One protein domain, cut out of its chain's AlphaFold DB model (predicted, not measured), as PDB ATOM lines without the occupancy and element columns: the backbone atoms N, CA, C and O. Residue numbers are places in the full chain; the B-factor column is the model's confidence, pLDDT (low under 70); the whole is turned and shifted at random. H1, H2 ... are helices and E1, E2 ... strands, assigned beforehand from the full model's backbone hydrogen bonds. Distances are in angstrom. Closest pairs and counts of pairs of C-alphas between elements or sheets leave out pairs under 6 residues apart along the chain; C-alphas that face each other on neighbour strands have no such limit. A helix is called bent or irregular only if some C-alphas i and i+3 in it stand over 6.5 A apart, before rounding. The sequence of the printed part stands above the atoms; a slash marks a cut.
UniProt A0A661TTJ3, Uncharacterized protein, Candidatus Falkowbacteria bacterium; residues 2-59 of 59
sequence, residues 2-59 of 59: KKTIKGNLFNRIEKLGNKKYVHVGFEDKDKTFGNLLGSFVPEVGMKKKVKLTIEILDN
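Overview. This is residues 2 to 59 of the 59 residues of an uncharacterized protein of Candidatus Falkowbacteria bacterium (UniProt A0A661TTJ3). One long two-stranded hairpin, E1 and E2, makes a curved ribbon; the short helix H1 follows at its open end, and a long tail without a named element runs on from the helix, turns round at residues 42 to 47 and folds back. The hairpin's tip, residues 15 to 20, the tail's turn, residues 42 to 47, and its last stretch, residues 51 to 59, stick out free, and the whole is only just loose, close to extended, with a radius of gyration of the C-alphas of 15.4 A. The printed part has 58 residues, with two named strands and one named helix in the order E1, E2, H1; the sheet E1 - E2 is antiparallel. The class is mixed, helices and strands, with under half of the residues in named elements, and the C-alphas span 43 by 33 by 22 A.

Along the chain. Find C-alpha 7 at (151.457, 139.073, 154.648); from there strand E1, residues 7 to 16, runs 26.1 A to C-alpha 16 at (175.678, 142.998, 145.702). Strand E2, residues 19 to 28, runs 27.4 A from its first to its last C-alpha. Helix H1, residues 32 to 38, is 9.7 A long and ends at C-alpha 38 at (159.337, 146.485, 168.748). From there look along residues 39 to 59, 21 residues with no named element.

Arrangement. Begin with E1 and E2, a hairpin of antiparallel neighbour strands with 158 degrees between their N-to-C directions. At one end the C-alphas of Gly 7 and Asp 28 face each other at 4.2 A, and at the other those of Leu 16 and Lys 19 face each other at 5.4 A. Look across the pair for N 8 and O 27, 2.9 A apart, and N 21 and O 14, 2.8 A apart, both within hydrogen-bond range. A tight link of 2 residues joins E1 to E2, and a tight link of 3 residues joins E2 to H1. E1 and H1 are apart. In H1 every O i to N i+4 pair is within hydrogen-bond range, and the helix is not bent.

Size, cuts and confidence. The two C-alphas farthest apart are those of Gly 45 and Asn 59, at 44.3 A, both in stretches that stand free. Without the free stretches the body has 37 residues and spans 32 by 21 by 15 A. The printed part has no cut, and none of the links between named elements is long. In the B-factor column the mean pLDDT of the printed part is 79.9; look for the model's low confidence, under 70, at residues 2 to 3, residue 53 and residues 55 to 59, the last of which is the chain's last residue.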
ATOM      1  N   LYS A   2     149.277 132.585 170.516       61.59
ATOM      2  CA  LYS A   2     149.728 132.554 169.116       61.59
ATOM      3  C   LYS A   2     149.242 133.831 168.423       61.59
ATOM      4  O   LYS A   2     148.045 134.097 168.433       61.59
ATOM      5  N   LYS A   3     150.156 134.633 167.873       69.38
ATOM      6  CA  LYS A   3     149.811 135.763 166.998       69.38
ATOM      7  C   LYS A   3     149.995 135.318 165.555       69.38
ATOM      8  O   LYS A   3     151.072 134.853 165.196       69.38
ATOM      9  N   THR A   4     148.945 135.452 164.757       74.81
ATOM     10  CA  THR A   4     148.999 135.210 163.315       74.81
ATOM     11  C   THR A   4     149.124 136.554 162.624       74.81
ATOM     12  O   THR A   4     148.279 137.422 162.828       74.81
ATOM     13  N   ILE A   5     150.170 136.720 161.822       77.94
ATOM     14  CA  ILE A   5     150.389 137.919 161.017       77.94
ATOM     15  C   ILE A   5     150.251 137.507 159.559       77.94
ATOM     16  O   ILE A   5     150.889 136.550 159.121       77.94
ATOM     17  N   LYS A   6     149.362 138.183 158.829       79.69
ATOM     18  CA  LYS A   6     149.126 137.923 157.409       79.69
ATOM     19  C   LYS A   6     150.012 138.845 156.587       79.69
ATOM     20  O   LYS A   6     150.143 140.022 156.886       79.69
ATOM     21  N   GLY A   7     150.589 138.312 155.528       80.56
ATOM     22  CA  GLY A   7     151.457 139.073 154.648       80.56
ATOM     23  C   GLY A   7     151.734 138.302 153.377       80.56
ATOM     24  O   GLY A   7     151.273 137.171 153.208       80.56
ATOM     25  N   ASN A   8     152.463 138.939 152.479       81.38
ATOM     26  CA  ASN A   8     152.864 138.337 151.223       81.38
ATOM     27  C   ASN A   8     154.292 137.813 151.357       81.38
ATOM     28  O   ASN A   8     155.183 138.529 151.812       81.38
ATOM     29  N   LEU A   9     154.516 136.577 150.920       81.69
ATOM     30  CA  LEU A   9     155.867 136.111 150.645       81.69
ATOM     31  C   LEU A   9     156.342 136.760 149.351       81.69
ATOM     32  O   LEU A   9     155.613 136.791 148.359       81.69
ATOM     33  N   PHE A  10     157.565 137.264 149.359       82.38
ATOM     34  CA  PHE A  10     158.216 137.743 148.154       82.38
ATOM     35  C   PHE A  10     159.534 137.019 147.947       82.38
ATOM     36  O   PHE A  10     160.231 136.663 148.896       82.38
ATOM     37  N   ASN A  11     159.885 136.861 146.678       83.81
ATOM     38  CA  ASN A  11     161.220 136.501 146.251       83.81
ATOM     39  C   ASN A  11     161.796 137.698 145.488       83.81
ATOM     40  O   ASN A  11     161.219 138.137 144.492       83.81
ATOM     41  N   ARG A  12     162.903 138.257 145.979       87.56
ATOM     42  CA  ARG A  12     163.638 139.335 145.311       87.56
ATOM     43  C   ARG A  12     165.075 138.899 145.089       87.56
ATOM     44  O   ARG A  12     165.722 138.383 145.994       87.56
ATOM     45  N   ILE A  13     165.581 139.134 143.883       89.69
ATOM     46  CA  ILE A  13     166.995 138.932 143.585       89.69
ATOM     47  C   ILE A  13     167.720 140.234 143.906       89.69
ATOM     48  O   ILE A  13     167.492 141.245 143.245       89.69
ATOM     49  N   GLU A  14     168.598 140.200 144.898       86.69
ATOM     50  CA  GLU A  14     169.473 141.320 145.227       86.69
ATOM     51  C   GLU A  14     170.846 141.096 144.595       86.69
ATOM     52  O   GLU A  14     171.387 139.985 144.610       86.69
ATOM     53  N   LYS A  15     171.415 142.145 143.998       90.31
ATOM     54  CA  LYS A  15     172.753 142.091 143.410       90.31
ATOM     55  C   LYS A  15     173.692 142.971 144.227       90.31
ATOM     56  O   LYS A  15     173.554 144.189 144.228       90.31
ATOM     57  N   LEU A  16     174.657 142.342 144.888       86.50
ATOM     58  CA  LEU A  16     175.678 142.998 145.702       86.50
ATOM     59  C   LEU A  16     177.030 142.805 145.011       86.50
ATOM     60  O   LEU A  16     177.619 141.718 145.014       86.50
ATOM     61  N   GLY A  17     177.477 143.856 144.318       90.19
ATOM     62  CA  GLY A  17     178.609 143.791 143.395       90.19
ATOM     63  C   GLY A  17     178.355 142.798 142.253       90.19
ATOM     64  O   GLY A  17     177.373 142.906 141.516       90.19
ATOM     65  N   ASN A  18     179.230 141.798 142.123       93.00
ATOM     66  CA  ASN A  18     179.119 140.751 141.097       93.00
ATOM     67  C   ASN A  18     178.335 139.511 141.554       93.00
ATOM     68  O   ASN A  18     178.172 138.574 140.775       93.00
ATOM     69  N   LYS A  19     177.837 139.488 142.795       86.25
ATOM     70  CA  LYS A  19     177.094 138.352 143.353       86.25
ATOM     71  C   LYS A  19     175.589 138.617 143.317       86.25
ATOM     72  O   LYS A  19     175.155 139.753 143.499       86.25
ATOM     73  N   LYS A  20     174.802 137.566 143.071       89.31
ATOM     74  CA  LYS A  20     173.334 137.578 143.138       89.31
ATOM     75  C   LYS A  20     172.880 136.747 144.330       89.31
ATOM     76  O   LYS A  20     173.383 135.644 144.529       89.31
ATOM     77  N   TYR A  21     171.909 137.265 145.058       83.75
ATOM     78  CA  TYR A  21     171.324 136.638 146.230       83.75
ATOM     79  C   TYR A  21     169.819 136.538 146.029       83.75
ATOM     80  O   TYR A  21     169.189 137.479 145.553       83.75
ATOM     81  N   VAL A  22     169.249 135.386 146.364       81.31
ATOM     82  CA  VAL A  22     167.801 135.177 146.370       81.31
ATOM     83  C   VAL A  22     167.310 135.466 147.781       81.31
ATOM     84  O   VAL A  22     167.649 134.746 148.717       81.31
ATOM     85  N   HIS A  23     166.532 136.531 147.931       81.69
ATOM     86  CA  HIS A  23     165.926 136.921 149.193       81.69
ATOM     87  C   HIS A  23     164.476 136.471 149.197       81.69
ATOM     88  O   HIS A  23     163.639 137.036 148.492       81.69
ATOM     89  N   VAL A  24     164.185 135.470 150.020       78.56
ATOM     90  CA  VAL A  24     162.815 135.145 150.402       78.56
ATOM     91  C   VAL A  24     162.485 135.980 151.629       78.56
ATOM     92  O   VAL A  24     163.133 135.856 152.666       78.56
ATOM     93  N   GLY A  25     161.513 136.872 151.493       77.38
ATOM     94  CA  GLY A  25     161.069 137.744 152.568       77.38
ATOM     95  C   GLY A  25     159.566 137.673 152.767       77.38
ATOM     96  O   GLY A  25     158.828 137.127 151.949       77.38
ATOM     97  N   PHE A  26     159.119 138.237 153.880       81.06
ATOM     98  CA  PHE A  26     157.715 138.362 154.234       81.06
ATOM     99  C   PHE A  26     157.388 139.843 154.396       81.06
ATOM    100  O   PHE A  26     158.029 140.541 155.181       81.06
ATOM    101  N   GLU A  27     156.406 140.322 153.643       83.50
ATOM    102  CA  GLU A  27     155.910 141.689 153.725       83.50
ATOM    103  C   GLU A  27     154.539 141.686 154.394       83.50
ATOM    104  O   GLU A  27     153.540 141.225 153.834       83.50
ATOM    105  N   ASP A  28     154.510 142.180 155.627       85.00
ATOM    106  CA  ASP A  28     153.277 142.393 156.368       85.00
ATOM    107  C   ASP A  28     152.546 143.626 155.828       85.00
ATOM    108  O   ASP A  28     153.085 144.736 155.855       85.00
ATOM    109  N   LYS A  29     151.302 143.436 155.385       77.56
ATOM    110  CA  LYS A  29     150.463 144.508 154.833       77.56
ATOM    111  C   LYS A  29     150.140 145.586 155.868       77.56
ATOM    112  O   LYS A  29     150.054 146.758 155.514       77.56
ATOM    113  N   ASP A  30     150.033 145.196 157.135       82.75
ATOM    114  CA  ASP A  30     149.546 146.056 158.213       82.75
ATOM    115  C   ASP A  30     150.683 146.546 159.129       82.75
ATOM    116  O   ASP A  30     150.439 147.183 160.154       82.75
ATOM    117  N   LYS A  31     151.948 146.242 158.788       78.81
ATOM    118  CA  LYS A  31     153.157 146.561 159.583       78.81
ATOM    119  C   LYS A  31     153.105 146.077 161.048       78.81
ATOM    120  O   LYS A  31     153.906 146.497 161.888       78.81
ATOM    121  N   THR A  32     152.212 145.147 161.370       82.12
ATOM    122  CA  THR A  32     152.042 144.529 162.692       82.12
ATOM    123  C   THR A  32     153.249 143.697 163.130       82.12
ATOM    124  O   THR A  32     153.536 143.625 164.325       82.12
ATOM    125  N   PHE A  33     154.005 143.126 162.192       80.62
ATOM    126  CA  PHE A  33     155.241 142.395 162.446       80.62
ATOM    127  C   PHE A  33     156.328 143.320 162.985       80.62
ATOM    128  O   PHE A  33     156.991 142.974 163.957       80.62
ATOM    129  N   GLY A  34     156.455 144.533 162.436       77.12
ATOM    130  CA  GLY A  34     157.377 145.544 162.960       77.12
ATOM    131  C   GLY A  34     157.026 145.946 164.393       77.12
ATOM    132  O   GLY A  34     157.893 145.951 165.264       77.12
ATOM    133  N   ASN A  35     155.740 146.172 164.670       82.00
ATOM    134  CA  ASN A  35     155.262 146.468 166.025       82.00
ATOM    135  C   ASN A  35     155.502 145.296 166.992       82.00
ATOM    136  O   ASN A  35     155.876 145.499 168.149       82.00
ATOM    137  N   LEU A  36     155.333 144.056 166.522       82.88
ATOM    138  CA  LEU A  36     155.656 142.858 167.292       82.88
ATOM    139  C   LEU A  36     157.152 142.798 167.624       82.88
ATOM    140  O   LEU A  36     157.495 142.559 168.780       82.88
ATOM    141  N   LEU A  37     158.031 143.057 166.651       80.94
ATOM    142  CA  LEU A  37     159.477 143.126 166.878       80.94
ATOM    143  C   LEU A  37     159.835 144.228 167.882       80.94
ATOM    144  O   LEU A  37     160.620 143.985 168.795       80.94
ATOM    145  N   GLY A  38     159.193 145.396 167.781       82.50
ATOM    146  CA  GLY A  38     159.337 146.485 168.748       82.50
ATOM    147  C   GLY A  38     158.987 146.063 170.179       82.50
ATOM    148  O   GLY A  38     159.714 146.392 171.110       82.50
ATOM    149  N   SER A  39     157.955 145.233 170.368       82.25
ATOM    150  CA  SER A  39     157.591 144.698 171.696       82.25
ATOM    151  C   SER A  39     158.636 143.749 172.309       82.25
ATOM    152  O   SER A  39     158.561 143.375 173.486       82.25
ATOM    153  N   PHE A  40     159.619 143.315 171.519       83.38
ATOM    154  CA  PHE A  40     160.739 142.508 171.990       83.38
ATOM    155  C   PHE A  40     161.962 143.327 172.379       83.38
ATOM    156  O   PHE A  40     162.865 142.756 172.991       83.38
ATOM    157  N   VAL A  41     161.987 144.628 172.087       84.06
ATOM    158  CA  VAL A  41     163.062 145.512 172.536       84.06
ATOM    159  C   VAL A  41     163.032 145.556 174.069       84.06
ATOM    160  O   VAL A  41     161.999 145.900 174.644       84.06
ATOM    161  N   PRO A  42     164.107 145.126 174.750       81.69
ATOM    162  CA  PRO A  42     164.159 145.174 176.202       81.69
ATOM    163  C   PRO A  42     164.337 146.617 176.680       81.69
ATOM    164  O   PRO A  42     165.064 147.398 176.067       81.69
ATOM    165  N   GLU A  43     163.710 146.950 177.804       87.38
ATOM    166  CA  GLU A  43     163.991 148.194 178.520       87.38
ATOM    167  C   GLU A  43     165.401 148.168 179.131       87.38
ATOM    168  O   GLU A  43     166.028 147.110 179.274       87.38
ATOM    169  N   VAL A  44     165.912 149.345 179.504       89.31
ATOM    170  CA  VAL A  44     167.239 149.479 180.118       89.31
ATOM    171  C   VAL A  44     167.314 148.618 181.382       89.31
ATOM    172  O   VAL A  44     166.500 148.748 182.290       89.31
ATOM    173  N   GLY A  45     168.302 147.722 181.435       87.38
ATOM    174  CA  GLY A  45     168.508 146.796 182.555       87.38
ATOM    175  C   GLY A  45     167.805 145.440 182.415       87.38
ATOM    176  O   GLY A  45     168.102 144.528 183.186       87.38
ATOM    177  N   MET A  46     166.940 145.247 181.412       89.62
ATOM    178  CA  MET A  46     166.296 143.955 181.156       89.62
ATOM    179  C   MET A  46     167.100 143.080 180.188       89.62
ATOM    180  O   MET A  46     167.654 143.543 179.192       89.62
ATOM    181  N   LYS A  47     167.092 141.763 180.430       83.25
ATOM    182  CA  LYS A  47     167.585 140.755 179.480       83.25
ATOM    183  C   LYS A  47     166.403 139.975 178.916       83.25
ATOM    184  O   LYS A  47     165.700 139.294 179.658       83.25
ATOM    185  N   LYS A  48     166.199 140.046 177.600       81.00
ATOM    186  CA  LYS A  48     165.139 139.313 176.894       81.00
ATOM    187  C   LYS A  48     165.760 138.438 175.809       81.00
ATOM    188  O   LYS A  48     166.628 138.891 175.070       81.00
ATOM    189  N   LYS A  49     165.320 137.182 175.717       80.44
ATOM    190  CA  LYS A  49     165.718 136.244 174.660       80.44
ATOM    191  C   LYS A  49     164.495 135.914 173.817       80.44
ATOM    192  O   LYS A  49     163.490 135.453 174.351       80.44
ATOM    193  N   VAL A  50     164.592 136.136 172.510       74.06
ATOM    194  CA  VAL A  50     163.525 135.832 171.551       74.06
ATOM    195  C   VAL A  50     164.079 134.910 170.477       74.06
ATOM    196  O   VAL A  50     165.174 135.134 169.968       74.06
ATOM    197  N   LYS A  51     163.327 133.855 170.152       76.06
ATOM    198  CA  LYS A  51     163.621 132.941 169.049       76.06
ATOM    199  C   LYS A  51     162.502 133.072 168.022       76.06
ATOM    200  O   LYS A  51     161.363 132.721 168.315       76.06
ATOM    201  N   LEU A  52     162.834 133.573 166.837       72.12
ATOM    202  CA  LEU A  52     161.956 133.508 165.673       72.12
ATOM    203  C   LEU A  52     162.287 132.223 164.913       72.12
ATOM    204  O   LEU A  52     163.455 131.958 164.641       72.12
ATOM    205  N   THR A  53     161.273 131.421 164.603       69.75
ATOM    206  CA  THR A  53     161.421 130.246 163.735       69.75
ATOM    207  C   THR A  53     160.481 130.451 162.558       69.75
ATOM    208  O   THR A  53     159.296 130.708 162.765       69.75
ATOM    209  N   ILE A  54     161.027 130.418 161.345       70.25
ATOM    210  CA  ILE A  54     160.253 130.435 160.106       70.25
ATOM    211  C   ILE A  54     160.277 128.999 159.601       70.25
ATOM    212  O   ILE A  54     161.342 128.487 159.265       70.25
ATOM    213  N   GLU A  55     159.120 128.350 159.611       66.56
ATOM    214  CA  GLU A  55     158.949 127.000 159.082       66.56
ATOM    215  C   GLU A  55     158.191 127.104 157.765       66.56
ATOM    216  O   GLU A  55     157.126 127.721 157.695       66.56
ATOM    217  N   ILE A  56     158.767 126.523 156.718       66.31
ATOM    218  CA  ILE A  56     158.086 126.299 155.449       66.31
ATOM    219  C   ILE A  56     157.561 124.871 155.534       66.31
ATOM    220  O   ILE A  56     158.345 123.936 155.678       66.31
ATOM    221  N   LEU A  57     156.240 124.717 155.535       64.88
ATOM    222  CA  LEU A  57     155.617 123.405 155.421       64.88
ATOM    223  C   LEU A  57     155.559 123.094 153.928       64.88
ATOM    224  O   LEU A  57     154.740 123.676 153.215       64.88
ATOM    225  N   ASP A  58     156.476 122.258 153.454       61.91
ATOM    226  CA  ASP A  58     156.361 121.669 152.122       61.91
ATOM    227  C   ASP A  58     155.077 120.816 152.074       61.91
ATOM    228  O   ASP A  58     154.749 120.134 153.051       61.91
ATOM    229  N   ASN A  59     154.329 120.910 150.969       49.81
ATOM    230  CA  ASN A  59     153.167 120.056 150.688       49.81
ATOM    231  C   ASN A  59     153.612 118.685 150.177       49.81
ATOM    232  O   ASN A  59     154.480 118.664 149.273       49.81
TER     233      ASN A  59